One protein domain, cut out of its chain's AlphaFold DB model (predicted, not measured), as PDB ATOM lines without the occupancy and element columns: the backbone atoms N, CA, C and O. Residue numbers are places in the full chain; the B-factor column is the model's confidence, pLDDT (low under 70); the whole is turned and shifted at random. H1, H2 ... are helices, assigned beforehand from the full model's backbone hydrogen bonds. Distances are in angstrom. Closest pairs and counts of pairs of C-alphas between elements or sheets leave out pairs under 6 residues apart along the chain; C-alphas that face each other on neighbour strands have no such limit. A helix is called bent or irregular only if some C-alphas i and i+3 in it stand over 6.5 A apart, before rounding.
ATOM      1  N   SER A  40     272.680 297.277 463.353       63.53
ATOM      2  CA  SER A  40     272.434 296.302 464.417       63.53
ATOM      3  C   SER A  40     271.597 295.134 463.883       63.53
ATOM      4  O   SER A  40     270.752 295.304 463.003       63.53
ATOM      5  N   LYS A  41     271.807 293.933 464.431       63.47
ATOM      6  CA  LYS A  41     271.081 292.718 464.021       63.47
ATOM      7  C   LYS A  41     269.554 292.912 464.059       63.47
ATOM      8  O   LYS A  41     268.843 292.453 463.176       63.47
ATOM      9  N   GLU A  42     269.075 293.691 465.026       66.12
ATOM     10  CA  GLU A  42     267.665 294.061 465.173       66.12
ATOM     11  C   GLU A  42     267.164 295.003 464.056       66.12
ATOM     12  O   GLU A  42     266.012 294.909 463.632       66.12
ATOM     13  N   ALA A  43     268.013 295.907 463.555       58.47
ATOM     14  CA  ALA A  43     267.682 296.775 462.426       58.47
ATOM     15  C   ALA A  43     267.579 295.973 461.122       58.47
ATOM     16  O   ALA A  43     266.640 296.197 460.360       58.47
ATOM     17  N   LEU A  44     268.479 295.006 460.907       61.09
ATOM     18  CA  LEU A  44     268.427 294.084 459.768       61.09
ATOM     19  C   LEU A  44     267.165 293.207 459.803       61.09
ATOM     20  O   LEU A  44     266.455 293.128 458.808       61.09
ATOM     21  N   GLU A  45     266.810 292.640 460.961       65.62
ATOM     22  CA  GLU A  45     265.584 291.838 461.122       65.62
ATOM     23  C   GLU A  45     264.298 292.653 460.897       65.62
ATOM     24  O   GLU A  45     263.328 292.161 460.309       65.62
ATOM     25  N   LYS A  46     264.261 293.913 461.352       65.62
ATOM     26  CA  LYS A  46     263.137 294.822 461.068       65.62
ATOM     27  C   LYS A  46     263.066 295.174 459.583       65.62
ATOM     28  O   LYS A  46     261.961 295.273 459.053       65.62
ATOM     29  N   LEU A  47     264.208 295.325 458.915       56.47
ATOM     30  CA  LEU A  47     264.266 295.605 457.483       56.47
ATOM     31  C   LEU A  47     263.796 294.411 456.644       56.47
ATOM     32  O   LEU A  47     262.975 294.602 455.755       56.47
ATOM     33  N   ASP A  48     264.212 293.189 456.979       61.19
ATOM     34  CA  ASP A  48     263.726 291.958 456.335       61.19
ATOM     35  C   ASP A  48     262.209 291.790 456.505       61.19
ATOM     36  O   ASP A  48     261.489 291.406 455.576       61.19
ATOM     37  N   LYS A  49     261.672 292.155 457.676       68.31
ATOM     38  CA  LYS A  49     260.218 292.210 457.896       68.31
ATOM     39  C   LYS A  49     259.522 293.279 457.049       68.31
ATOM     40  O   LYS A  49     258.366 293.088 456.684       68.31
ATOM     41  N   ILE A  50     260.177 294.399 456.748       63.03
ATOM     42  CA  ILE A  50     259.617 295.445 455.877       63.03
ATOM     43  C   ILE A  50     259.684 295.008 454.410       63.03
ATOM     44  O   ILE A  50     258.690 295.147 453.703       63.03
ATOM     45  N   LEU A  51     260.802 294.426 453.972       60.06
ATOM     46  CA  LEU A  51     260.981 293.908 452.614       60.06
ATOM     47  C   LEU A  51     259.990 292.778 452.310       60.06
ATOM     48  O   LEU A  51     259.282 292.850 451.314       60.06
ATOM     49  N   SER A  52     259.831 291.808 453.214       62.47
ATOM     50  CA  SER A  52     258.825 290.744 453.044       62.47
ATOM     51  C   SER A  52     257.385 291.271 453.002       62.47
ATOM     52  O   SER A  52     256.550 290.732 452.275       62.47
ATOM     53  N   ARG A  53     257.075 292.349 453.739       63.41
ATOM     54  CA  ARG A  53     255.773 293.031 453.648       63.41
ATOM     55  C   ARG A  53     255.593 293.765 452.321       63.41
ATOM     56  O   ARG A  53     254.502 293.706 451.765       63.41
ATOM     57  N   LEU A  54     256.631 294.428 451.809       59.44
ATOM     58  CA  LEU A  54     256.604 295.094 450.502       59.44
ATOM     59  C   LEU A  54     256.448 294.089 449.354       59.44
ATOM     60  O   LEU A  54     255.649 294.338 448.457       59.44
ATOM     61  N   ASP A  55     257.113 292.934 449.424       57.84
ATOM     62  CA  ASP A  55     256.914 291.832 448.475       57.84
ATOM     63  C   ASP A  55     255.475 291.300 448.515       57.84
ATOM     64  O   ASP A  55     254.890 290.998 447.473       57.84
ATOM     65  N   GLY A  56     254.881 291.206 449.711       63.94
ATOM     66  CA  GLY A  56     253.466 290.872 449.882       63.94
ATOM     67  C   GLY A  56     252.550 291.884 449.188       63.94
ATOM     68  O   GLY A  56     251.713 291.500 448.377       63.94
ATOM     69  N   VAL A  57     252.777 293.180 449.423       66.75
ATOM     70  CA  VAL A  57     252.007 294.267 448.795       66.75
ATOM     71  C   VAL A  57     252.179 294.284 447.272       66.75
ATOM     72  O   VAL A  57     251.204 294.497 446.557       66.75
ATOM     73  N   ALA A  58     253.381 294.034 446.748       58.44
ATOM     74  CA  ALA A  58     253.624 293.977 445.307       58.44
ATOM     75  C   ALA A  58     252.849 292.829 444.636       58.44
ATOM     76  O   ALA A  58     252.210 293.043 443.605       58.44
ATOM     77  N   ARG A  59     252.831 291.638 445.254       65.44
ATOM     78  CA  ARG A  59     252.015 290.506 444.779       65.44
ATOM     79  C   ARG A  59     250.523 290.808 444.855       65.44
ATOM     80  O   ARG A  59     249.791 290.461 443.931       65.44
ATOM     81  N   ASP A  60     250.072 291.468 445.919       69.50
ATOM     82  CA  ASP A  60     248.672 291.875 446.055       69.50
ATOM     83  C   ASP A  60     248.282 292.892 444.970       69.50
ATOM     84  O   ASP A  60     247.220 292.760 444.363       69.50
ATOM     85  N   ILE A  61     249.154 293.856 444.646       66.62
ATOM     86  CA  ILE A  61     248.954 294.814 443.545       66.62
ATOM     87  C   ILE A  61     248.894 294.096 442.191       66.62
ATOM     88  O   ILE A  61     248.025 294.401 441.376       66.62
ATOM     89  N   GLU A  62     249.769 293.123 441.938       64.94
ATOM     90  CA  GLU A  62     249.749 292.329 440.703       64.94
ATOM     91  C   GLU A  62     248.459 291.500 440.577       64.94
ATOM     92  O   GLU A  62     247.823 291.472 439.516       64.94
ATOM     93  N   GLN A  63     248.003 290.891 441.676       67.88
ATOM     94  CA  GLN A  63     246.720 290.191 441.725       67.88
ATOM     95  C   GLN A  63     245.539 291.140 441.500       67.88
ATOM     96  O   GLN A  63     244.616 290.796 440.758       67.88
ATOM     97  N   ILE A  64     245.558 292.331 442.103       72.81
ATOM     98  CA  ILE A  64     244.532 293.360 441.896       72.81
ATOM     99  C   ILE A  64     244.520 293.806 440.432       72.81
ATOM    100  O   ILE A  64     243.453 293.815 439.825       72.81
ATOM    101  N   ASN A  65     245.675 294.089 439.830       66.94
ATOM    102  CA  ASN A  65     245.776 294.474 438.420       66.94
ATOM    103  C   ASN A  65     245.256 293.373 437.489       66.94
ATOM    104  O   ASN A  65     244.510 293.656 436.552       66.94
ATOM    105  N   THR A  66     245.565 292.109 437.789       68.31
ATOM    106  CA  THR A  66     245.041 290.954 437.045       68.31
ATOM    107  C   THR A  66     243.515 290.862 437.160       68.31
ATOM    108  O   THR A  66     242.825 290.643 436.164       68.31
ATOM    109  N   ARG A  67     242.960 291.084 438.360       69.88
ATOM    110  CA  ARG A  67     241.506 291.110 438.587       69.88
ATOM    111  C   ARG A  67     240.829 292.292 437.895       69.88
ATOM    112  O   ARG A  67     239.762 292.103 437.323       69.88
ATOM    113  N   ILE A  68     241.435 293.481 437.909       71.12
ATOM    114  CA  ILE A  68     240.925 294.670 437.208       71.12
ATOM    115  C   ILE A  68     240.907 294.424 435.697       71.12
ATOM    116  O   ILE A  68     239.897 294.704 435.055       71.12
ATOM    117  N   ALA A  69     241.969 293.844 435.131       69.25
ATOM    118  CA  ALA A  69     242.014 293.487 433.714       69.25
ATOM    119  C   ALA A  69     240.932 292.455 433.347       69.25
ATOM    120  O   ALA A  69     240.229 292.625 432.350       69.25
ATOM    121  N   ALA A  70     240.735 291.433 434.185       70.25
ATOM    122  CA  ALA A  70     239.677 290.442 433.995       70.25
ATOM    123  C   ALA A  70     238.268 291.060 434.080       70.25
ATOM    124  O   ALA A  70     237.408 290.747 433.256       70.25
ATOM    125  N   LEU A  71     238.028 291.967 435.034       72.75
ATOM    126  CA  LEU A  71     236.756 292.686 435.171       72.75
ATOM    127  C   LEU A  71     236.491 293.619 433.985       72.75
ATOM    128  O   LEU A  71     235.375 293.646 433.471       72.75
ATOM    129  N   ALA A  72     237.504 294.349 433.515       70.56
ATOM    130  CA  ALA A  72     237.389 295.199 432.334       70.56
ATOM    131  C   ALA A  72     237.030 294.378 431.085       70.56
ATOM    132  O   ALA A  72     236.164 294.777 430.305       70.56
ATOM    133  N   GLN A  73     237.631 293.195 430.930       72.62
ATOM    134  CA  GLN A  73     237.295 292.268 429.852       72.62
ATOM    135  C   GLN A  73     235.857 291.739 429.966       72.62
ATOM    136  O   GLN A  73     235.139 291.706 428.967       72.62
ATOM    137  N   GLN A  74     235.415 291.355 431.167       74.50
ATOM    138  CA  GLN A  74     234.033 290.922 431.396       74.50
ATOM    139  C   GLN A  74     233.032 292.035 431.074       74.50
ATOM    140  O   GLN A  74     232.045 291.783 430.387       74.50
ATOM    141  N   LEU A  75     233.306 293.270 431.502       75.56
ATOM    142  CA  LEU A  75     232.446 294.416 431.219       75.56
ATOM    143  C   LEU A  75     232.350 294.700 429.712       75.56
ATOM    144  O   LEU A  75     231.262 294.977 429.211       75.56
ATOM    145  N   ALA A  76     233.461 294.576 428.979       74.31
ATOM    146  CA  ALA A  76     233.471 294.724 427.525       74.31
ATOM    147  C   ALA A  76     232.615 293.651 426.825       74.31
ATOM    148  O   ALA A  76     231.854 293.973 425.914       74.31
ATOM    149  N   ILE A  77     232.688 292.392 427.275       78.25
ATOM    150  CA  ILE A  77     231.854 291.300 426.747       78.25
ATOM    151  C   ILE A  77     230.373 291.574 427.019       78.25
ATOM    152  O   ILE A  77     229.568 291.492 426.095       78.25
ATOM    153  N   VAL A  78     230.013 291.966 428.245       77.06
ATOM    154  CA  VAL A  78     228.623 292.297 428.603       77.06
ATOM    155  C   VAL A  78     228.094 293.460 427.756       77.06
ATOM    156  O   VAL A  78     226.967 293.402 427.267       77.06
ATOM    157  N   GLY A  79     228.908 294.492 427.514       74.81
ATOM    158  CA  GLY A  79     228.543 295.594 426.619       74.81
ATOM    159  C   GLY A  79     228.217 295.119 425.197       74.81
ATOM    160  O   GLY A  79     227.202 295.521 424.626       74.81
ATOM    161  N   LEU A  80     229.024 294.202 424.655       80.31
ATOM    162  CA  LEU A  80     228.787 293.592 423.342       80.31
ATOM    163  C   LEU A  80     227.550 292.682 423.323       80.31
ATOM    164  O   LEU A  80     226.842 292.641 422.320       80.31
ATOM    165  N   GLU A  81     227.252 291.970 424.413       80.19
ATOM    166  CA  GLU A  81     226.034 291.157 424.531       80.19
ATOM    167  C   GLU A  81     224.766 292.014 424.524       80.19
ATOM    168  O   GLU A  81     223.795 291.657 423.853       80.19
ATOM    169  N   ILE A  82     224.786 293.161 425.208       74.81
ATOM    170  CA  ILE A  82     223.676 294.120 425.202       74.81
ATOM    171  C   ILE A  82     223.481 294.695 423.794       74.81
ATOM    172  O   ILE A  82     222.360 294.668 423.286       74.81
ATOM    173  N   GLN A  83     224.560 295.149 423.143       77.69
ATOM    174  CA  GLN A  83     224.511 295.673 421.772       77.69
ATOM    175  C   GLN A  83     223.982 294.627 420.780       77.69
ATOM    176  O   GLN A  83     223.112 294.912 419.961       77.69
ATOM    177  N   LYS A  84     224.466 293.387 420.875       79.94
ATOM    178  CA  LYS A  84     223.941 292.265 420.093       79.94
ATOM    179  C   LYS A  84     222.443 292.076 420.338       79.94
ATOM    180  O   LYS A  84     221.690 291.883 419.388       79.94
ATOM    181  N   GLY A  85     222.014 292.079 421.600       74.62
ATOM    182  CA  GLY A  85     220.624 291.843 421.977       74.62
ATOM    183  C   GLY A  85     219.663 292.890 421.414       74.62
ATOM    184  O   GLY A  85     218.589 292.531 420.930       74.62
ATOM    185  N   THR A  86     220.048 294.168 421.422       75.50
ATOM    186  CA  THR A  86     219.227 295.250 420.859       75.50
ATOM    187  C   THR A  86     219.106 295.142 419.341       75.50
ATOM    188  O   THR A  86     217.993 295.221 418.820       75.50
ATOM    189  N   GLN A  87     220.210 294.876 418.638       77.19
ATOM    190  CA  GLN A  87     220.215 294.713 417.180       77.19
ATOM    191  C   GLN A  87     219.470 293.443 416.728       77.19
ATOM    192  O   GLN A  87     218.749 293.454 415.728       77.19
ATOM    193  N   GLU A  88     219.569 292.344 417.488       81.00
ATOM    194  CA  GLU A  88     218.849 291.097 417.190       81.00
ATOM    195  C   GLU A  88     217.326 291.268 417.202       81.00
ATOM    196  O   GLU A  88     216.628 290.531 416.504       81.00
ATOM    197  N   ASN A  89     216.789 292.200 417.991       77.69
ATOM    198  CA  ASN A  89     215.344 292.380 418.106       77.69
ATOM    199  C   ASN A  89     214.725 292.938 416.821       77.69
ATOM    200  O   ASN A  89     213.663 292.468 416.415       77.69
ATOM    201  N   ALA A  90     215.403 293.877 416.155       74.12
ATOM    202  CA  ALA A  90     214.957 294.412 414.868       74.12
ATOM    203  C   ALA A  90     214.930 293.312 413.792       74.12
ATOM    204  O   ALA A  90     213.923 293.126 413.110       74.12
ATOM    205  N   LEU A  91     215.996 292.505 413.724       83.00
ATOM    206  CA  LEU A  91     216.082 291.362 412.814       83.00
ATOM    207  C   LEU A  91     214.985 290.317 413.094       83.00
ATOM    208  O   LEU A  91     214.329 289.837 412.170       83.00
ATOM    209  N   LYS A  92     214.748 289.972 414.368       82.31
ATOM    210  CA  LYS A  92     213.698 289.016 414.766       82.31
ATOM    211  C   LYS A  92     212.302 289.512 414.406       82.31
ATOM    212  O   LYS A  92     211.488 288.699 413.978       82.31
ATOM    213  N   ALA A  93     212.027 290.806 414.555       80.62
ATOM    214  CA  ALA A  93     210.741 291.387 414.184       80.62
ATOM    215  C   ALA A  93     210.487 291.280 412.670       80.62
ATOM    216  O   ALA A  93     209.416 290.826 412.267       80.62
ATOM    217  N   ALA A  94     211.483 291.605 411.840       79.44
ATOM    218  CA  ALA A  94     211.376 291.490 410.384       79.44
ATOM    219  C   ALA A  94     211.208 290.026 409.926       79.44
ATOM    220  O   ALA A  94     210.343 289.717 409.105       79.44
ATOM    221  N   ILE A  95     211.963 289.092 410.521       81.50
ATOM    222  CA  ILE A  95     211.804 287.650 410.271       81.50
ATOM    223  C   ILE A  95     210.405 287.171 410.674       81.50
ATOM    224  O   ILE A  95     209.761 286.452 409.909       81.50
ATOM    225  N   ALA A  96     209.917 287.579 411.848       82.25
ATOM    226  CA  ALA A  96     208.590 287.210 412.326       82.25
ATOM    227  C   ALA A  96     207.487 287.709 411.379       82.25
ATOM    228  O   ALA A  96     206.559 286.953 411.100       82.25
ATOM    229  N   ASN A  97     207.623 288.923 410.834       81.00
ATOM    230  CA  ASN A  97     206.688 289.480 409.855       81.00
ATOM    231  C   ASN A  97     206.641 288.664 408.551       81.00
ATOM    232  O   ASN A  97     205.580 288.429 407.991       81.00
ATOM    233  N   ILE A  98     207.771 288.155 408.058       78.81
ATOM    234  CA  ILE A  98     207.737 287.262 406.887       78.81
ATOM    235  C   ILE A  98     207.090 285.920 407.258       78.81
ATOM    236  O   ILE A  98     206.263 285.388 406.514       78.81
ATOM    237  N   GLN A  99     207.432 285.376 408.426       77.56
ATOM    238  CA  GLN A  99     206.966 284.065 408.876       77.56
ATOM    239  C   GLN A  99     205.462 283.996 409.163       77.56
ATOM    240  O   GLN A  99     204.891 282.914 409.021       77.56
ATOM    241  N   THR A 100     204.795 285.106 409.501       73.62
ATOM    242  CA  THR A 100     203.322 285.153 409.601       73.62
ATOM    243  C   THR A 100     202.636 284.872 408.265       73.62
ATOM    244  O   THR A 100     201.507 284.380 408.253       73.62
ATOM    245  N   HIS A 101     203.314 285.134 407.144       71.19
ATOM    246  CA  HIS A 101     202.761 284.981 405.797       71.19
ATOM    247  C   HIS A 101     203.325 283.767 405.039       71.19
ATOM    248  O   HIS A 101     202.626 283.205 404.190       71.19
ATOM    249  N   THR A 102     204.539 283.309 405.365       64.00
ATOM    250  CA  THR A 102     205.187 282.141 404.735       64.00
ATOM    251  C   THR A 102     205.074 280.843 405.547       64.00
ATOM    252  O   THR A 102     205.105 279.760 404.959       64.00
ATOM    253  N   GLY A 103     204.921 280.921 406.874       55.69
ATOM    254  CA  GLY A 103     204.941 279.787 407.803       55.69
ATOM    255  C   GLY A 103     203.587 279.432 408.432       55.69
ATOM    256  O   GLY A 103     202.603 280.157 408.333       55.69
ATOM    257  N   GLY A 104     203.537 278.269 409.093       45.09
ATOM    258  CA  GLY A 104     202.364 277.736 409.799       45.09
ATOM    259  C   GLY A 104     202.341 278.031 411.304       45.09
ATOM    260  O   GLY A 104     201.994 277.139 412.082       45.09
ATOM    261  N   SER A 105     202.745 279.224 411.751       40.81
ATOM    262  CA  SER A 105     202.613 279.591 413.165       40.81
ATOM    263  C   SER A 105     201.128 279.660 413.555       40.81
ATOM    264  O   SER A 105     200.300 280.321 412.927       40.81
ATOM    265  N   ARG A 106     200.765 278.890 414.588       41.25
ATOM    266  CA  ARG A 106     199.412 278.843 415.148       41.25
ATOM    267  C   ARG A 106     199.103 280.181 415.844       41.25
ATOM    268  O   ARG A 106     199.571 280.391 416.953       41.25
ATOM    269  N   GLN A 107     198.245 280.988 415.203       42.66
ATOM    270  CA  GLN A 107     197.443 282.127 415.718       42.66
ATOM    271  C   GLN A 107     198.137 283.500 415.881       42.66
ATOM    272  O   GLN A 107     199.297 283.538 416.274       42.66
ATOM    273  N   ARG A 132     197.215 274.304 402.765       76.31
ATOM    274  CA  ARG A 132     196.155 273.570 403.468       76.31
ATOM    275  C   ARG A 132     194.920 273.402 402.584       76.31
ATOM    276  O   ARG A 132     194.506 272.266 402.370       76.31
ATOM    277  N   ARG A 133     194.380 274.494 402.031       70.69
ATOM    278  CA  ARG A 133     193.181 274.470 401.173       70.69
ATOM    279  C   ARG A 133     193.384 273.586 399.942       70.69
ATOM    280  O   ARG A 133     192.534 272.763 399.618       70.69
ATOM    281  N   ARG A 134     194.571 273.641 399.320       69.88
ATOM    282  CA  ARG A 134     194.940 272.752 398.201       69.88
ATOM    283  C   ARG A 134     195.015 271.283 398.604       69.88
ATOM    284  O   ARG A 134     194.509 270.446 397.869       69.88
ATOM    285  N   LYS A 135     195.601 270.957 399.762       70.19
ATOM    286  CA  LYS A 135     195.608 269.578 400.295       70.19
ATOM    287  C   LYS A 135     194.203 269.065 400.612       70.19
ATOM    288  O   LYS A 135     193.966 267.867 400.524       70.19
ATOM    289  N   GLN A 136     193.293 269.964 400.978       75.31
ATOM    290  CA  GLN A 136     191.884 269.669 401.243       75.31
ATOM    291  C   GLN A 136     191.024 269.653 399.965       75.31
ATOM    292  O   GLN A 136     189.820 269.441 400.059       75.31
ATOM    293  N   ASN A 137     191.627 269.830 398.778       72.12
ATOM    294  CA  ASN A 137     190.938 269.964 397.488       72.12
ATOM    295  C   ASN A 137     189.859 271.062 397.472       72.12
ATOM    296  O   ASN A 137     188.902 270.987 396.702       72.12
ATOM    297  N   GLU A 138     190.015 272.097 398.299       75.69
ATOM    298  CA  GLU A 138     189.120 273.247 398.281       75.69
ATOM    299  C   GLU A 138     189.342 274.052 396.984       75.69
ATOM    300  O   GLU A 138     190.495 274.337 396.625       75.69
ATOM    301  N   PRO A 139     188.272 274.424 396.254       70.19
ATOM    302  CA  PRO A 139     188.392 275.273 395.078       70.19
ATOM    303  C   PRO A 139     188.882 276.664 395.495       70.19
ATOM    304  O   PRO A 139     188.291 277.311 396.357       70.19
ATOM    305  N   LEU A 140     189.973 277.120 394.878       74.75
ATOM    306  CA  LEU A 140     190.501 278.468 395.073       74.75
ATOM    307  C   LEU A 140     190.001 279.357 393.930       74.75
ATOM    308  O   LEU A 140     190.453 279.164 392.797       74.75
ATOM    309  N   PRO A 141     189.066 280.287 394.190       78.38
ATOM    310  CA  PRO A 141     188.564 281.176 393.153       78.38
ATOM    311  C   PRO A 141     189.688 282.105 392.654       78.38
ATOM    312  O   PRO A 141     190.528 282.521 393.463       78.38
ATOM    313  N   PRO A 142     189.734 282.433 391.349       78.06
ATOM    314  CA  PRO A 142     190.767 283.297 390.775       78.06
ATOM    315  C   PRO A 142     190.907 284.641 391.499       78.06
ATOM    316  O   PRO A 142     192.030 285.111 391.685       78.06
ATOM    317  N   GLU A 143     189.797 285.211 391.981       80.94
ATOM    318  CA  GLU A 143     189.789 286.481 392.710       80.94
ATOM    319  C   GLU A 143     190.542 286.382 394.046       80.94
ATOM    320  O   GLU A 143     191.275 287.300 394.411       80.94
ATOM    321  N   ALA A 144     190.442 285.249 394.756       75.94
ATOM    322  CA  ALA A 144     191.174 285.034 396.009       75.94
ATOM    323  C   ALA A 144     192.687 284.913 395.784       75.94
ATOM    324  O   ALA A 144     193.482 285.326 396.630       75.94
ATOM    325  N   VAL A 145     193.096 284.339 394.649       79.12
ATOM    326  CA  VAL A 145     194.512 284.207 394.279       79.12
ATOM    327  C   VAL A 145     195.078 285.552 393.810       79.12
ATOM    328  O   VAL A 145     196.205 285.909 394.155       79.12
ATOM    329  N   GLU A 146     194.290 286.343 393.083       82.88
ATOM    330  CA  GLU A 146     194.651 287.709 392.695       82.88
ATOM    331  C   GLU A 146     194.778 288.637 393.912       82.88
ATOM    332  O   GLU A 146     195.735 289.401 394.038       82.88
ATOM    333  N   GLU A 147     193.845 288.552 394.860       82.44
ATOM    334  CA  GLU A 147     193.927 289.298 396.114       82.44
ATOM    335  C   GLU A 147     195.148 288.885 396.945       82.44
ATOM    336  O   GLU A 147     195.879 289.751 397.424       82.44
ATOM    337  N   PHE A 148     195.431 287.585 397.057       82.94
ATOM    338  CA  PHE A 148     196.631 287.083 397.727       82.94
ATOM    339  C   PHE A 148     197.917 287.641 397.108       82.94
ATOM    340  O   PHE A 148     198.772 288.172 397.816       82.94
ATOM    341  N   THR A 149     198.061 287.537 395.787       83.56
ATOM    342  CA  THR A 149     199.273 287.973 395.078       83.56
ATOM    343  C   THR A 149     199.468 289.484 395.168       83.56
ATOM    344  O   THR A 149     200.585 289.945 395.396       83.56
ATOM    345  N   ARG A 150     198.388 290.265 395.113       85.19
ATOM    346  CA  ARG A 150     198.418 291.700 395.411       85.19
ATOM    347  C   ARG A 150     198.826 291.980 396.857       85.19
ATOM    348  O   ARG A 150     199.734 292.779 397.071       85.19
ATOM    349  N   ASN A 151     198.232 291.292 397.834       83.25
ATOM    350  CA  ASN A 151     198.537 291.478 399.254       83.25
ATOM    351  C   ASN A 151     200.011 291.206 399.580       83.25
ATOM    352  O   ASN A 151     200.584 291.959 400.361       83.25
ATOM    353  N   VAL A 152     200.648 290.218 398.940       84.25
ATOM    354  CA  VAL A 152     202.100 289.967 399.061       84.25
ATOM    355  C   VAL A 152     202.928 291.217 398.738       84.25
ATOM    356  O   VAL A 152     203.934 291.473 399.398       84.25
ATOM    357  N   ILE A 153     202.521 291.987 397.726       87.19
ATOM    358  CA  ILE A 153     203.263 293.157 397.246       87.19
ATOM    359  C   ILE A 153     202.871 294.430 397.995       87.19
ATOM    360  O   ILE A 153     203.740 295.247 398.271       87.19
ATOM    361  N   THR A 154     201.586 294.617 398.305       84.44
ATOM    362  CA  THR A 154     201.076 295.887 398.840       84.44
ATOM    363  C   THR A 154     200.832 295.837 400.341       84.44
ATOM    364  O   THR A 154     201.404 296.620 401.088       84.44
ATOM    365  N   THR A 155     199.961 294.936 400.790       83.31
ATOM    366  CA  THR A 155     199.387 294.972 402.144       83.31
ATOM    367  C   THR A 155     200.328 294.362 403.176       83.31
ATOM    368  O   THR A 155     200.459 294.879 404.280       83.31
ATOM    369  N   TRP A 156     200.978 293.255 402.823       83.00
ATOM    370  CA  TRP A 156     201.989 292.591 403.649       83.00
ATOM    371  C   TRP A 156     203.383 293.174 403.417       83.00
ATOM    372  O   TRP A 156     204.259 292.982 404.253       83.00
ATOM    373  N   ASP A 157     203.568 293.859 402.282       87.12
ATOM    374  CA  ASP A 157     204.815 294.505 401.866       87.12
ATOM    375  C   ASP A 157     206.045 293.607 402.100       87.12
ATOM    376  O   ASP A 157     207.054 293.980 402.704       87.12
ATOM    377  N   ILE A 158     205.940 292.361 401.621       87.69
ATOM    378  CA  ILE A 158     207.010 291.367 401.728       87.69
ATOM    379  C   ILE A 158     208.329 291.875 401.108       87.69
ATOM    380  O   ILE A 158     209.379 291.610 401.699       87.69
ATOM    381  N   PRO A 159     208.339 292.629 399.982       90.69
ATOM    382  CA  PRO A 159     209.567 293.235 399.467       90.69
ATOM    383  C   PRO A 159     210.276 294.136 400.483       90.69
ATOM    384  O   PRO A 159     211.493 294.030 400.635       90.69
ATOM    385  N   LYS A 160     209.543 294.982 401.213       90.88
ATOM    386  CA  LYS A 160     210.133 295.827 402.254       90.88
ATOM    387  C   LYS A 160     210.652 295.005 403.428       90.88
ATOM    388  O   LYS A 160     211.762 295.258 403.886       90.88
ATOM    389  N   ALA A 161     209.913 293.988 403.868       87.62
ATOM    390  CA  ALA A 161     210.359 293.106 404.948       87.62
ATOM    391  C   ALA A 161     211.675 292.371 404.604       87.62
ATOM    392  O   ALA A 161     212.525 292.182 405.472       87.62
ATOM    393  N   ILE A 162     211.887 292.001 403.332       89.81
ATOM    394  CA  ILE A 162     213.162 291.437 402.852       89.81
ATOM    395  C   ILE A 162     214.313 292.434 403.042       89.81
ATOM    396  O   ILE A 162     215.371 292.052 403.545       89.81
ATOM    397  N   VAL A 163     214.103 293.701 402.670       90.69
ATOM    398  CA  VAL A 163     215.099 294.774 402.834       90.69
ATOM    399  C   VAL A 163     215.359 295.064 404.315       90.69
ATOM    400  O   VAL A 163     216.498 295.291 404.707       90.69
ATOM    401  N   GLU A 164     214.332 295.013 405.165       90.12
ATOM    402  CA  GLU A 164     214.476 295.191 406.615       90.12
ATOM    403  C   GLU A 164     215.329 294.089 407.260       90.12
ATOM    404  O   GLU A 164     216.147 294.394 408.130       90.12
ATOM    405  N   ILE A 165     215.211 292.833 406.809       88.19
ATOM    406  CA  ILE A 165     216.127 291.760 407.232       88.19
ATOM    407  C   ILE A 165     217.562 292.090 406.811       88.19
ATOM    408  O   ILE A 165     218.471 291.983 407.636       88.19
ATOM    409  N   GLY A 166     217.763 292.544 405.571       88.31
ATOM    410  CA  GLY A 166     219.091 292.902 405.077       88.31
ATOM    411  C   GLY A 166     219.719 294.057 405.844       88.31
ATOM    412  O   GLY A 166     220.863 293.957 406.281       88.31
ATOM    413  N   ASN A 167     218.945 295.099 406.141       89.62
ATOM    414  CA  ASN A 167     219.373 296.198 407.006       89.62
ATOM    415  C   ASN A 167     219.651 295.729 408.443       89.62
ATOM    416  O   ASN A 167     220.575 296.228 409.079       89.62
ATOM    417  N   GLY A 168     218.899 294.757 408.967       88.31
ATOM    418  CA  GLY A 168     219.171 294.157 410.277       88.31
ATOM    419  C   GLY A 168     220.472 293.343 410.315       88.31
ATOM    420  O   GLY A 168     221.166 293.319 411.338       88.31
ATOM    421  N   LEU A 169     220.834 292.685 409.210       88.62
ATOM    422  CA  LEU A 169     222.096 291.951 409.064       88.62
ATOM    423  C   LEU A 169     223.287 292.890 408.859       88.62
ATOM    424  O   LEU A 169     224.291 292.764 409.564       88.62
ATOM    425  N   VAL A 170     223.166 293.813 407.900       90.06
ATOM    426  CA  VAL A 170     224.246 294.692 407.432       90.06
ATOM    427  C   VAL A 170     224.451 295.908 408.324       90.06
ATOM    428  O   VAL A 170     225.583 296.364 408.480       90.06
ATOM    429  N   GLY A 171     223.374 296.397 408.928       84.56
ATOM    430  CA  GLY A 171     223.348 297.668 409.627       84.56
ATOM    431  C   GLY A 171     222.874 298.815 408.737       84.56
ATOM    432  O   GLY A 171     222.593 298.662 407.548       84.56
ATOM    433  N   THR A 172     222.777 299.992 409.341       80.81
ATOM    434  CA  THR A 172     222.411 301.250 408.678       80.81
ATOM    435  C   THR A 172     223.498 302.293 408.943       80.81
ATOM    436  O   THR A 172     224.506 301.999 409.575       80.81
ATOM    437  N   SER A 173     223.314 303.547 408.526       73.75
ATOM    438  CA  SER A 173     224.256 304.619 408.891       73.75
ATOM    439  C   SER A 173     224.406 304.819 410.407       73.75
ATOM    440  O   SER A 173     225.396 305.394 410.846       73.75
ATOM    441  N   ASN A 174     223.421 304.370 411.193       70.88
ATOM    442  CA  ASN A 174     223.341 304.587 412.637       70.88
ATOM    443  C   ASN A 174     223.568 303.303 413.451       70.88
ATOM    444  O   ASN A 174     223.533 303.355 414.678       70.88
ATOM    445  N   ASP A 175     223.741 302.157 412.788       78.44
ATOM    446  CA  ASP A 175     223.836 300.850 413.431       78.44
ATOM    447  C   ASP A 175     224.807 299.942 412.667       78.44
ATOM    448  O   ASP A 175     224.705 299.816 411.453       78.44
ATOM    449  N   ASP A 176     225.714 299.277 413.380       76.81
ATOM    450  CA  ASP A 176     226.707 298.357 412.814       76.81
ATOM    451  C   ASP A 176     226.103 297.041 412.286       76.81
ATOM    452  O   ASP A 176     226.782 296.300 411.572       76.81
ATOM    453  N   GLY A 177     224.856 296.728 412.647       86.94
ATOM    454  CA  GLY A 177     224.169 295.515 412.208       86.94
ATOM    455  C   GLY A 177     224.578 294.245 412.958       86.94
ATOM    456  O   GLY A 177     225.667 294.116 413.532       86.94
ATOM    457  N   THR A 178     223.683 293.255 412.929       88.56
ATOM    458  CA  THR A 178     223.805 292.034 413.743       88.56
ATOM    459  C   THR A 178     225.000 291.158 413.368       88.56
ATOM    460  O   THR A 178     225.610 290.569 414.264       88.56
ATOM    461  N   LEU A 179     225.399 291.098 412.088       88.94
ATOM    462  CA  LEU A 179     226.573 290.319 411.666       88.94
ATOM    463  C   LEU A 179     227.855 290.841 412.324       88.94
ATOM    464  O   LEU A 179     228.671 290.054 412.822       88.94
ATOM    465  N   ARG A 180     228.019 292.168 412.393       89.19
ATOM    466  CA  ARG A 180     229.178 292.792 413.044       89.19
ATOM    467  C   ARG A 180     229.132 292.604 414.552       89.19
ATOM    468  O   ARG A 180     230.162 292.251 415.126       89.19
ATOM    469  N   ALA A 181     227.973 292.765 415.192       84.88
ATOM    470  CA  ALA A 181     227.864 292.559 416.636       84.88
ATOM    471  C   ALA A 181     228.113 291.108 417.060       84.88
ATOM    472  O   ALA A 181     228.858 290.886 418.015       84.88
ATOM    473  N   TRP A 182     227.576 290.113 416.340       86.62
ATOM    474  CA  TRP A 182     227.903 288.703 416.589       86.62
ATOM    475  C   TRP A 182     229.398 288.448 416.457       86.62
ATOM    476  O   TRP A 182     230.005 287.873 417.357       86.62
ATOM    477  N   THR A 183     230.000 288.941 415.375       87.56
ATOM    478  CA  THR A 183     231.436 288.787 415.130       87.56
ATOM    479  C   THR A 183     232.261 289.424 416.246       87.56
ATOM    480  O   THR A 183     233.155 288.780 416.783       87.56
ATOM    481  N   ASN A 184     231.953 290.661 416.642       84.25
ATOM    482  CA  ASN A 184     232.669 291.369 417.705       84.25
ATOM    483  C   ASN A 184     232.564 290.639 419.048       84.25
ATOM    484  O   ASN A 184     233.569 290.504 419.743       84.25
ATOM    485  N   LEU A 185     231.374 290.132 419.387       83.06
ATOM    486  CA  LEU A 185     231.171 289.334 420.593       83.06
ATOM    487  C   LEU A 185     232.017 288.057 420.562       83.06
ATOM    488  O   LEU A 185     232.721 287.775 421.528       83.06
ATOM    489  N   TYR A 186     231.987 287.306 419.459       84.31
ATOM    490  CA  TYR A 186     232.770 286.076 419.327       84.31
ATOM    491  C   TYR A 186     234.275 286.350 419.397       84.31
ATOM    492  O   TYR A 186     234.995 285.649 420.103       84.31
ATOM    493  N   VAL A 187     234.749 287.417 418.750       78.88
ATOM    494  CA  VAL A 187     236.144 287.874 418.850       78.88
ATOM    495  C   VAL A 187     236.521 288.191 420.301       78.88
ATOM    496  O   VAL A 187     237.553 287.724 420.783       78.88
ATOM    497  N   ALA A 188     235.676 288.926 421.030       76.38
ATOM    498  CA  ALA A 188     235.926 289.262 422.432       76.38
ATOM    499  C   ALA A 188     235.922 288.022 423.348       76.38
ATOM    500  O   ALA A 188     236.779 287.900 424.225       76.38
ATOM    501  N   GLN A 189     235.009 287.072 423.113       74.31
ATOM    502  CA  GLN A 189     234.913 285.808 423.856       74.31
ATOM    503  C   GLN A 189     236.126 284.892 423.633       74.31
ATOM    504  O   GLN A 189     236.498 284.135 424.529       74.31
ATOM    505  N   MET A 190     236.793 284.989 422.478       71.12
ATOM    506  CA  MET A 190     238.045 284.268 422.211       71.12
ATOM    507  C   MET A 190     239.262 284.858 422.953       71.12
ATOM    508  O   MET A 190     240.310 284.212 423.013       71.12
ATOM    509  N   ALA A 191     239.112 286.021 423.601       57.69
ATOM    510  CA  ALA A 191     240.002 286.544 424.644       57.69
ATOM    511  C   ALA A 191     241.491 286.702 424.263       57.69
ATOM    512  O   ALA A 191     242.348 286.629 425.142       57.69
ATOM    513  N   GLY A 192     241.819 286.885 422.978       50.41
ATOM    514  CA  GLY A 192     243.214 286.993 422.520       50.41
ATOM    515  C   GLY A 192     244.066 285.752 422.824       50.41
ATOM    516  O   GLY A 192     245.291 285.843 422.846       50.41
ATOM    517  N   ARG A 193     243.436 284.601 423.103       41.53
ATOM    518  CA  ARG A 193     244.143 283.364 423.443       41.53
ATOM    519  C   ARG A 193     244.877 282.803 422.225       41.53
ATOM    520  O   ARG A 193     244.373 282.839 421.102       41.53
ATOM    521  N   THR A 194     246.049 282.240 422.498       47.56
ATOM    522  CA  THR A 194     246.813 281.322 421.647       47.56
ATOM    523  C   THR A 194     245.879 280.196 421.176       47.56
ATOM    524  O   THR A 194     245.498 279.362 421.992       47.56
ATOM    525  N   TRP A 195     245.429 280.246 419.916       46.38
ATOM    526  CA  TRP A 195     244.502 279.312 419.246       46.38
ATOM    527  C   TRP A 195     243.321 278.813 420.107       46.38
ATOM    528  O   TRP A 195     243.432 277.859 420.877       46.38
ATOM    529  N   SER A 196     242.126 279.382 419.921       47.97
ATOM    530  CA  SER A 196     240.911 278.850 420.552       47.97
ATOM    531  C   SER A 196     240.434 277.577 419.829       47.97
ATOM    532  O   SER A 196     240.075 277.658 418.651       47.97
ATOM    533  N   PRO A 197     240.318 276.414 420.506       50.78
ATOM    534  CA  PRO A 197     239.709 275.206 419.930       50.78
ATOM    535  C   PRO A 197     238.249 275.416 419.485       50.78
ATOM    536  O   PRO A 197     237.683 274.584 418.785       50.78
ATOM    537  N   GLY A 198     237.622 276.523 419.905       58.91
ATOM    538  CA  GLY A 198     236.238 276.872 419.596       58.91
ATOM    539  C   GLY A 198     236.027 277.685 418.315       58.91
ATOM    540  O   GLY A 198     234.875 277.992 418.022       58.91
ATOM    541  N   LEU A 199     237.073 278.046 417.551       67.50
ATOM    542  CA  LEU A 199     236.940 278.883 416.341       67.50
ATOM    543  C   LEU A 199     235.881 278.338 415.372       67.50
ATOM    544  O   LEU A 199     235.030 279.088 414.896       67.50
ATOM    545  N   PHE A 200     235.907 277.027 415.119       67.19
ATOM    546  CA  PHE A 200     234.943 276.386 414.230       67.19
ATOM    547  C   PHE A 200     233.508 276.485 414.770       67.19
ATOM    548  O   PHE A 200     232.606 276.801 414.007       67.19
ATOM    549  N   GLY A 201     233.296 276.333 416.081       68.12
ATOM    550  CA  GLY A 201     231.968 276.471 416.695       68.12
ATOM    551  C   GLY A 201     231.419 277.905 416.665       68.12
ATOM    552  O   GLY A 201     230.223 278.113 416.440       68.12
ATOM    553  N   PHE A 202     232.281 278.914 416.837       77.44
ATOM    554  CA  PHE A 202     231.888 280.319 416.665       77.44
ATOM    555  C   PHE A 202     231.536 280.628 415.209       77.44
ATOM    556  O   PHE A 202     230.540 281.303 414.945       77.44
ATOM    557  N   TYR A 203     232.319 280.095 414.271       79.25
ATOM    558  CA  TYR A 203     232.028 280.197 412.850       79.25
ATOM    559  C   TYR A 203     230.703 279.516 412.485       79.25
ATOM    560  O   TYR A 203     229.861 280.150 411.859       79.25
ATOM    561  N   GLU A 204     230.472 278.274 412.916       73.06
ATOM    562  CA  GLU A 204     229.214 277.560 412.665       73.06
ATOM    563  C   GLU A 204     228.016 278.330 413.221       73.06
ATOM    564  O   GLU A 204     226.987 278.430 412.561       73.06
ATOM    565  N   SER A 205     228.157 278.938 414.401       77.12
ATOM    566  CA  SER A 205     227.110 279.781 414.981       77.12
ATOM    567  C   SER A 205     226.815 281.016 414.120       77.12
ATOM    568  O   SER A 205     225.648 281.365 413.931       77.12
ATOM    569  N   LEU A 206     227.852 281.679 413.597       83.44
ATOM    570  CA  LEU A 206     227.709 282.823 412.693       83.44
ATOM    571  C   LEU A 206     227.068 282.400 411.361       83.44
ATOM    572  O   LEU A 206     226.111 283.032 410.914       83.44
ATOM    573  N   GLU A 207     227.553 281.307 410.768       80.50
ATOM    574  CA  GLU A 207     227.038 280.721 409.529       80.50
ATOM    575  C   GLU A 207     225.560 280.348 409.667       80.50
ATOM    576  O   GLU A 207     224.747 280.763 408.847       80.50
ATOM    577  N   GLN A 208     225.186 279.609 410.713       71.62
ATOM    578  CA  GLN A 208     223.804 279.177 410.935       71.62
ATOM    579  C   GLN A 208     222.846 280.364 411.051       71.62
ATOM    580  O   GLN A 208     221.749 280.330 410.496       71.62
ATOM    581  N   ARG A 209     223.252 281.430 411.750       79.38
ATOM    582  CA  ARG A 209     222.430 282.637 411.923       79.38
ATOM    583  C   ARG A 209     222.264 283.410 410.621       79.38
ATOM    584  O   ARG A 209     221.146 283.811 410.300       79.38
ATOM    585  N   PHE A 210     223.351 283.573 409.869       86.12
ATOM    586  CA  PHE A 210     223.327 284.171 408.537       86.12
ATOM    587  C   PHE A 210     222.424 283.372 407.588       86.12
ATOM    588  O   PHE A 210     221.477 283.919 407.025       86.12
ATOM    589  N   LEU A 211     222.646 282.058 407.482       78.88
ATOM    590  CA  LEU A 211     221.859 281.172 406.626       78.88
ATOM    591  C   LEU A 211     220.382 281.138 407.018       78.88
ATOM    592  O   LEU A 211     219.530 281.076 406.137       78.88
ATOM    593  N   TYR A 212     220.056 281.209 408.311       78.12
ATOM    594  CA  TYR A 212     218.668 281.284 408.755       78.12
ATOM    595  C   TYR A 212     217.979 282.549 408.229       78.12
ATOM    596  O   TYR A 212     216.924 282.443 407.604       78.12
ATOM    597  N   ALA A 213     218.587 283.725 408.407       79.06
ATOM    598  CA  ALA A 213     218.023 284.987 407.926       79.06
ATOM    599  C   ALA A 213     217.886 285.011 406.393       79.06
ATOM    600  O   ALA A 213     216.790 285.257 405.877       79.06
ATOM    601  N   VAL A 214     218.947 284.628 405.674       82.12
ATOM    602  CA  VAL A 214     218.936 284.547 404.206       82.12
ATOM    603  C   VAL A 214     217.906 283.532 403.716       82.12
ATOM    604  O   VAL A 214     217.201 283.797 402.748       82.12
ATOM    605  N   SER A 215     217.732 282.391 404.391       76.25
ATOM    606  CA  SER A 215     216.726 281.394 403.990       76.25
ATOM    607  C   SER A 215     215.300 281.951 404.029       76.25
ATOM    608  O   SER A 215     214.505 281.669 403.129       76.25
ATOM    609  N   VAL A 216     214.988 282.790 405.024       75.75
ATOM    610  CA  VAL A 216     213.688 283.459 405.152       75.75
ATOM    611  C   VAL A 216     213.513 284.495 404.041       75.75
ATOM    612  O   VAL A 216     212.462 284.522 403.399       75.75
ATOM    613  N   GLN A 217     214.549 285.284 403.737       82.75
ATOM    614  CA  GLN A 217     214.527 286.224 402.610       82.75
ATOM    615  C   GLN A 217     214.378 285.514 401.264       82.75
ATOM    616  O   GLN A 217     213.614 285.970 400.421       82.75
ATOM    617  N   MET A 218     215.046 284.377 401.055       79.56
ATOM    618  CA  MET A 218     214.914 283.593 399.826       79.56
ATOM    619  C   MET A 218     213.487 283.059 399.660       79.56
ATOM    620  O   MET A 218     212.913 283.189 398.580       79.56
ATOM    621  N   GLN A 219     212.885 282.496 400.714       74.19
ATOM    622  CA  GLN A 219     211.485 282.047 400.689       74.19
ATOM    623  C   GLN A 219     210.529 283.196 400.349       74.19
ATOM    624  O   GLN A 219     209.645 283.045 399.504       74.19
ATOM    625  N   ALA A 220     210.738 284.356 400.970       78.75
ATOM    626  CA  ALA A 220     209.982 285.565 400.684       78.75
ATOM    627  C   ALA A 220     210.191 286.057 399.245       78.75
ATOM    628  O   ALA A 220     209.227 286.422 398.576       78.75
ATOM    629  N   ALA A 221     211.418 285.999 398.726       80.38
ATOM    630  CA  ALA A 221     211.724 286.391 397.359       80.38
ATOM    631  C   ALA A 221     211.032 285.484 396.336       80.38
ATOM    632  O   ALA A 221     210.478 285.983 395.359       80.38
ATOM    633  N   TYR A 222     210.966 284.171 396.582       77.81
ATOM    634  CA  TYR A 222     210.169 283.260 395.753       77.81
ATOM    635  C   TYR A 222     208.677 283.599 395.782       77.81
ATOM    636  O   TYR A 222     208.013 283.540 394.743       77.81
ATOM    637  N   LEU A 223     208.146 283.984 396.944       77.00
ATOM    638  CA  LEU A 223     206.755 284.412 397.076       77.00
ATOM    639  C   LEU A 223     206.487 285.705 396.288       77.00
ATOM    640  O   LEU A 223     205.518 285.768 395.532       77.00
ATOM    641  N   VAL A 224     207.372 286.699 396.399       81.81
ATOM    642  CA  VAL A 224     207.297 287.957 395.640       81.81
ATOM    643  C   VAL A 224     207.401 287.704 394.139       81.81
ATOM    644  O   VAL A 224     206.618 288.262 393.373       81.81
ATOM    645  N   MET A 225     208.319 286.836 393.707       79.50
ATOM    646  CA  MET A 225     208.442 286.450 392.301       79.50
ATOM    647  C   MET A 225     207.157 285.808 391.794       79.50
ATOM    648  O   MET A 225     206.626 286.243 390.777       79.50
ATOM    649  N   THR A 226     206.612 284.846 392.541       78.06
ATOM    650  CA  THR A 226     205.352 284.176 392.194       78.06
ATOM    651  C   THR A 226     204.218 285.190 392.047       78.06
ATOM    652  O   THR A 226     203.506 285.172 391.045       78.06
ATOM    653  N   ALA A 227     204.101 286.125 392.994       79.06
ATOM    654  CA  ALA A 227     203.101 287.185 392.964       79.06
ATOM    655  C   ALA A 227     203.266 288.128 391.762       79.06
ATOM    656  O   ALA A 227     202.291 288.407 391.072       79.06
ATOM    657  N   LYS A 228     204.492 288.569 391.455       81.44
ATOM    658  CA  LYS A 228     204.770 289.439 390.300       81.44
ATOM    659  C   LYS A 228     204.604 288.731 388.949       81.44
ATOM    660  O   LYS A 228     204.414 289.407 387.945       81.44
ATOM    661  N   THR A 229     204.688 287.400 388.913       80.38
ATOM    662  CA  THR A 229     204.452 286.593 387.699       80.38
ATOM    663  C   THR A 229     203.003 286.131 387.536       80.38
ATOM    664  O   THR A 229     202.656 285.556 386.504       80.38
ATOM    665  N   TYR A 230     202.144 286.351 388.532       79.62
ATOM    666  CA  TYR A 230     200.751 285.921 388.466       79.62
ATOM    667  C   TYR A 230     200.018 286.602 387.301       79.62
ATOM    668  O   TYR A 230     200.172 287.800 387.074       79.62
ATOM    669  N   GLY A 231     199.260 285.822 386.526       71.50
ATOM    670  CA  GLY A 231     198.581 286.292 385.311       71.50
ATOM    671  C   GLY A 231     199.465 286.385 384.059       71.50
ATOM    672  O   GLY A 231     198.952 286.703 382.989       71.50
ATOM    673  N   SER A 232     200.766 286.082 384.154       73.69
ATOM    674  CA  SER A 232     201.662 286.032 382.988       73.69
ATOM    675  C   SER A 232     201.544 284.697 382.236       73.69
ATOM    676  O   SER A 232     201.215 283.676 382.854       73.69
ATOM    677  N   PRO A 233     201.828 284.660 380.920       71.00
ATOM    678  CA  PRO A 233     201.897 283.413 380.165       71.00
ATOM    679  C   PRO A 233     202.876 282.411 380.794       71.00
ATOM    680  O   PRO A 233     203.909 282.780 381.352       71.00
ATOM    681  N   SER A 234     202.549 281.118 380.713       59.16
ATOM    682  CA  SER A 234     203.355 280.053 381.324       59.16
ATOM    683  C   SER A 234     204.801 280.086 380.820       59.16
ATOM    684  O   SER A 234     205.057 279.910 379.632       59.16
ATOM    685  N   GLY A 235     205.750 280.283 381.739       57.19
ATOM    686  CA  GLY A 235     207.180 280.356 381.433       57.19
ATOM    687  C   GLY A 235     207.709 281.762 381.134       57.19
ATOM    688  O   GLY A 235     208.924 281.910 381.017       57.19
ATOM    689  N   GLU A 236     206.849 282.782 381.072       66.88
ATOM    690  CA  GLU A 236     207.265 284.178 380.936       66.88
ATOM    691  C   GLU A 236     207.397 284.857 382.304       66.88
ATOM    692  O   GLU A 236     206.512 284.783 383.156       66.88
ATOM    693  N   VAL A 237     208.525 285.542 382.515       71.06
ATOM    694  CA  VAL A 237     208.768 286.368 383.704       71.06
ATOM    695  C   VAL A 237     208.730 287.839 383.274       71.06
ATOM    696  O   VAL A 237     209.617 288.263 382.518       71.06
ATOM    697  N   PRO A 238     207.752 288.634 383.748       80.25
ATOM    698  CA  PRO A 238     207.653 290.055 383.425       80.25
ATOM    699  C   PRO A 238     208.950 290.811 383.709       80.25
ATOM    700  O   PRO A 238     209.672 290.493 384.657       80.25
ATOM    701  N   GLU A 239     209.236 291.847 382.917       81.94
ATOM    702  CA  GLU A 239     210.440 292.673 383.096       81.94
ATOM    703  C   GLU A 239     210.516 293.268 384.508       81.94
ATOM    704  O   GLU A 239     211.564 293.232 385.138       81.94
ATOM    705  N   SER A 240     209.383 293.705 385.063       81.94
ATOM    706  CA  SER A 240     209.301 294.230 386.430       81.94
ATOM    707  C   SER A 240     209.681 293.201 387.505       81.94
ATOM    708  O   SER A 240     210.261 293.561 388.528       81.94
ATOM    709  N   ALA A 241     209.385 291.914 387.286       81.50
ATOM    710  CA  ALA A 241     209.787 290.831 388.179       81.50
ATOM    711  C   ALA A 241     211.283 290.515 388.033       81.50
ATOM    712  O   ALA A 241     211.975 290.336 389.034       81.50
ATOM    713  N   ARG A 242     211.803 290.510 386.796       80.38
ATOM    714  CA  ARG A 242     213.237 290.319 386.520       80.38
ATOM    715  C   ARG A 242     214.084 291.448 387.100       80.38
ATOM    716  O   ARG A 242     215.090 291.168 387.749       80.38
ATOM    717  N   GLN A 243     213.658 292.694 386.914       85.31
ATOM    718  CA  GLN A 243     214.340 293.870 387.441       85.31
ATOM    719  C   GLN A 243     214.373 293.846 388.969       85.31
ATOM    720  O   GLN A 243     215.449 293.981 389.544       85.31
ATOM    721  N   TRP A 244     213.233 293.581 389.616       88.62
ATOM    722  CA  TRP A 244     213.170 293.460 391.073       88.62
ATOM    723  C   TRP A 244     214.108 292.363 391.599       88.62
ATOM    724  O   TRP A 244     214.883 292.590 392.525       88.62
ATOM    725  N   LEU A 245     214.109 291.178 390.976       84.38
ATOM    726  CA  LEU A 245     214.985 290.088 391.404       84.38
ATOM    727  C   LEU A 245     216.467 290.430 391.220       84.38
ATOM    728  O   LEU A 245     217.279 290.182 392.110       84.38
ATOM    729  N   ALA A 246     216.835 290.962 390.055       80.75
ATOM    730  CA  ALA A 246     218.226 291.212 389.704       80.75
ATOM    731  C   ALA A 246     218.816 292.414 390.451       80.75
ATOM    732  O   ALA A 246     219.945 292.324 390.935       80.75
ATOM    733  N   GLN A 247     218.075 293.522 390.522       84.44
ATOM    734  CA  GLN A 247     218.537 294.784 391.097       84.44
ATOM    735  C   GLN A 247     218.195 294.863 392.585       84.44
ATOM    736  O   GLN A 247     219.102 294.921 393.410       84.44
ATOM    737  N   ASP A 248     216.915 294.795 392.945       86.75
ATOM    738  CA  ASP A 248     216.481 295.091 394.316       86.75
ATOM    739  C   ASP A 248     216.843 293.973 395.294       86.75
ATOM    740  O   ASP A 248     217.365 294.227 396.381       86.75
ATOM    741  N   PHE A 249     216.624 292.716 394.905       87.81
ATOM    742  CA  PHE A 249     216.942 291.589 395.773       87.81
ATOM    743  C   PHE A 249     218.414 291.176 395.675       87.81
ATOM    744  O   PHE A 249     219.145 291.262 396.657       87.81
ATOM    745  N   VAL A 250     218.886 290.736 394.503       85.38
ATOM    746  CA  VAL A 250     220.241 290.176 394.387       85.38
ATOM    747  C   VAL A 250     221.319 291.243 394.573       85.38
ATOM    748  O   VAL A 250     222.220 291.043 395.383       85.38
ATOM    749  N   ALA A 251     221.260 292.351 393.826       83.88
ATOM    750  CA  ALA A 251     222.333 293.345 393.848       83.88
ATOM    751  C   ALA A 251     222.285 294.256 395.082       83.88
ATOM    752  O   ALA A 251     223.332 294.514 395.668       83.88
ATOM    753  N   ASN A 252     221.101 294.721 395.488       86.88
ATOM    754  CA  ASN A 252     220.965 295.728 396.546       86.88
ATOM    755  C   ASN A 252     220.763 295.139 397.949       86.88
ATOM    756  O   ASN A 252     221.014 295.842 398.923       86.88
ATOM    757  N   THR A 253     220.334 293.876 398.066       89.56
ATOM    758  CA  THR A 253     220.059 293.239 399.368       89.56
ATOM    759  C   THR A 253     221.039 292.095 399.647       89.56
ATOM    760  O   THR A 253     221.893 292.199 400.524       89.56
ATOM    761  N   LEU A 254     220.994 291.031 398.841       87.00
ATOM    762  CA  LEU A 254     221.733 289.792 399.098       87.00
ATOM    763  C   LEU A 254     223.253 289.938 398.920       87.00
ATOM    764  O   LEU A 254     224.023 289.376 399.694       87.00
ATOM    765  N   GLN A 255     223.717 290.657 397.893       86.69
ATOM    766  CA  GLN A 255     225.156 290.805 397.647       86.69
ATOM    767  C   GLN A 255     225.871 291.583 398.774       86.69
ATOM    768  O   GLN A 255     226.888 291.077 399.252       86.69
ATOM    769  N   PRO A 256     225.355 292.728 399.268       89.25
ATOM    770  CA  PRO A 256     225.914 293.403 400.442       89.25
ATOM    771  C   PRO A 256     225.968 292.525 401.697       89.25
ATOM    772  O   PRO A 256     226.959 292.556 402.427       89.25
ATOM    773  N   GLU A 257     224.934 291.717 401.942       90.19
ATOM    774  CA  GLU A 257     224.904 290.770 403.062       90.19
ATOM    775  C   GLU A 257     225.996 289.703 402.939       90.19
ATOM    776  O   GLU A 257     226.702 289.423 403.907       90.19
ATOM    777  N   ILE A 258     226.159 289.130 401.743       86.44
ATOM    778  CA  ILE A 258     227.206 288.151 401.430       86.44
ATOM    779  C   ILE A 258     228.596 288.755 401.628       86.44
ATOM    780  O   ILE A 258     229.459 288.135 402.254       86.44
ATOM    781  N   ASP A 259     228.816 289.962 401.110       84.00
ATOM    782  CA  ASP A 259     230.103 290.645 401.204       84.00
ATOM    783  C   ASP A 259     230.453 290.945 402.669       84.00
ATOM    784  O   ASP A 259     231.598 290.744 403.088       84.00
ATOM    785  N   LEU A 260     229.468 291.358 403.477       87.62
ATOM    786  CA  LEU A 260     229.673 291.566 404.907       87.62
ATOM    787  C   LEU A 260     229.884 290.252 405.662       87.62
ATOM    788  O   LEU A 260     230.749 290.200 406.534       87.62
ATOM    789  N   PHE A 261     229.135 289.193 405.346       88.75
ATOM    790  CA  PHE A 261     229.322 287.878 405.957       88.75
ATOM    791  C   PHE A 261     230.756 287.378 405.752       88.75
ATOM    792  O   PHE A 261     231.406 286.994 406.724       88.75
ATOM    793  N   LEU A 262     231.285 287.466 404.527       83.00
ATOM    794  CA  LEU A 262     232.674 287.107 404.231       83.00
ATOM    795  C   LEU A 262     233.664 287.954 405.045       83.00
ATOM    796  O   LEU A 262     234.537 287.397 405.710       83.00
ATOM    797  N   ALA A 263     233.474 289.275 405.094       81.19
ATOM    798  CA  ALA A 263     234.322 290.164 405.894       81.19
ATOM    799  C   ALA A 263     234.272 289.844 407.404       81.19
ATOM    800  O   ALA A 263     235.281 289.915 408.111       81.19
ATOM    801  N   CYS A 264     233.102 289.467 407.919       84.56
ATOM    802  CA  CYS A 264     232.906 289.039 409.301       84.56
ATOM    803  C   CYS A 264     233.607 287.708 409.600       84.56
ATOM    804  O   CYS A 264     234.274 287.587 410.630       84.56
ATOM    805  N   VAL A 265     233.509 286.730 408.697       83.19
ATOM    806  CA  VAL A 265     234.218 285.448 408.811       83.19
ATOM    807  C   VAL A 265     235.726 285.661 408.797       83.19
ATOM    808  O   VAL A 265     236.425 285.101 409.637       83.19
ATOM    809  N   GLU A 266     236.231 286.499 407.895       76.56
ATOM    810  CA  GLU A 266     237.646 286.868 407.862       76.56
ATOM    811  C   GLU A 266     238.080 287.469 409.195       76.56
ATOM    812  O   GLU A 266     239.029 286.985 409.810       76.56
ATOM    813  N   LYS A 267     237.355 288.473 409.698       78.12
ATOM    814  CA  LYS A 267     237.651 289.085 410.998       78.12
ATOM    815  C   LYS A 267     237.676 288.048 412.124       78.12
ATOM    816  O   LYS A 267     238.564 288.096 412.973       78.12
ATOM    817  N   LEU A 268     236.723 287.118 412.133       78.19
ATOM    818  CA  LEU A 268     236.649 286.051 413.127       78.19
ATOM    819  C   LEU A 268     237.873 285.130 413.048       78.19
ATOM    820  O   LEU A 268     238.553 284.923 414.052       78.19
ATOM    821  N   VAL A 269     238.177 284.624 411.853       74.12
ATOM    822  CA  VAL A 269     239.326 283.757 411.580       74.12
ATOM    823  C   VAL A 269     240.624 284.450 411.990       74.12
ATOM    824  O   VAL A 269     241.412 283.890 412.748       74.12
ATOM    825  N   PHE A 270     240.827 285.698 411.572       70.25
ATOM    826  CA  PHE A 270     242.072 286.431 411.801       70.25
ATOM    827  C   PHE A 270     242.218 287.034 413.195       70.25
ATOM    828  O   PHE A 270     243.313 287.454 413.553       70.25
ATOM    829  N   SER A 271     241.170 287.018 414.015       68.69
ATOM    830  CA  SER A 271     241.276 287.429 415.417       68.69
ATOM    831  C   SER A 271     242.080 286.467 416.305       68.69
ATOM    832  O   SER A 271     242.374 286.804 417.452       68.69
ATOM    833  N   GLN A 272     242.446 285.277 415.806       62.16
ATOM    834  CA  GLN A 272     243.310 284.345 416.534       62.16
ATOM    835  C   GLN A 272     244.716 284.947 416.712       62.16
ATOM    836  O   GLN A 272     245.337 285.364 415.739       62.16
ATOM    837  N   GLY A 273     245.222 284.988 417.949       46.50
ATOM    838  CA  GLY A 273     246.498 285.640 418.285       46.50
ATOM    839  C   GLY A 273     247.758 284.895 417.826       46.50
ATOM    840  O   GLY A 273     248.801 285.519 417.690       46.50
ATOM    841  N   ASP A 274     247.656 283.599 417.521       46.81
ATOM    842  CA  ASP A 274     248.785 282.754 417.106       46.81
ATOM    843  C   ASP A 274     248.545 282.172 415.715       46.81
ATOM    844  O   ASP A 274     248.165 281.014 415.532       46.81
ATOM    845  N   TRP A 275     248.797 282.989 414.700       46.22
ATOM    846  CA  TRP A 275     248.974 282.502 413.337       46.22
ATOM    847  C   TRP A 275     250.376 281.908 413.197       46.22
ATOM    848  O   TRP A 275     251.267 282.482 412.576       46.22
TER     849      TRP A 275
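This is residues 40 to 107 and 132 to 275 of the 676 residues of an uncharacterized protein of Betaproteobacteria bacterium GR16-43 (UniProt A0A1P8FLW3). One very long helix, H1, runs through most of the model's length; its first part, residues 41 to 72, sticks out as a bare arm, and its later part packs in a bundle of nearly aligned helices. In that bundle H4 and H5 follow one another between H1 and the arms H7a and H7b of a bent helix, H6 packs along them, and H2 and H3 lie near the end away from the arm. The printed part has 212 residues with seven named helices, H1 to H7 in chain order, and no named strand: the class is all helix. The whole is extended, with a radius of gyration of the C-alphas of 28.0 A and spans of 111 by 37 by 31 A; without the stretches that stand free, residues 40 to 72 and 133 to 141, the body spans 63 by 34 by 32 A.

H1, residues 41 to 102, begins with C-alpha 41 at (271.081, 292.718, 464.021), is 89.3 A long and has a kink of 29 degrees near residue 92. After the cut come H2, residues 132 to 135, 5.1 A; H3, residues 142 to 153, 17.2 A; H4, residues 158 to 170, 18.5 A; and H5, residues 178 to 189, 16.3 A. H6, residues 199 to 229, is 44.0 A long and begins with C-alpha 199 at (236.940, 278.883, 416.341). H7, residues 239 to 270, was assigned as one helix by its hydrogen bonds but is bent, with C-alphas 252 and 255 6.6 A apart. Its arms are H7a, residues 239 to 252, 17.3 A, and H7b, residues 255 to 270, 22.5 A, ending with C-alpha 270 at (242.072, 286.431, 411.801).

H1, H4, H5, H6, H7a and H7b form a bundle, helices that run roughly along one another. With residues 87 to 98 alone H1 touches H4, opposite ways at a shallow tilt of 13 degrees; the closest C-alphas, of Leu 91 and Gly 168, are 4.9 A apart. With residues 76 to 91 alone it touches H5, closest C-alphas Lys 84 and Ala 181 at 5.2 A. H6 is the hub and touches five other helices, among them H3 at a steep tilt of 45 degrees, closest C-alphas Thr 149 and Ala 227 at 4.4 A. H6 and H7a form a helical hairpin, closest C-alphas Lys 228 and Ala 241 at 5.6 A. H5 touches H7b, the same way at a shallow tilt of 4 degrees, closest C-alphas Thr 183 and Cys 264 at 6.0 A. H2 touches no helix. In H4, H5, H6 and H7b every O i to N i+4 pair is within hydrogen-bond range; in H1 55 of 58 are, in H3 7 of 8 and in H7a 7 of 10, and H2 is too short for such a pair.

The C-alphas of Ser 40 and Pro 141, the two farthest apart, are 111.1 A apart. Residues 108 to 131 are not printed, and C-alphas 107 and 132 are 15.0 A apart across this cut. Of the links printed whole, none is long. Mean pLDDT of the printed part is 75.2; 54 residues are under 70, among them 40 to 63, 102 to 107 and 191 to 201.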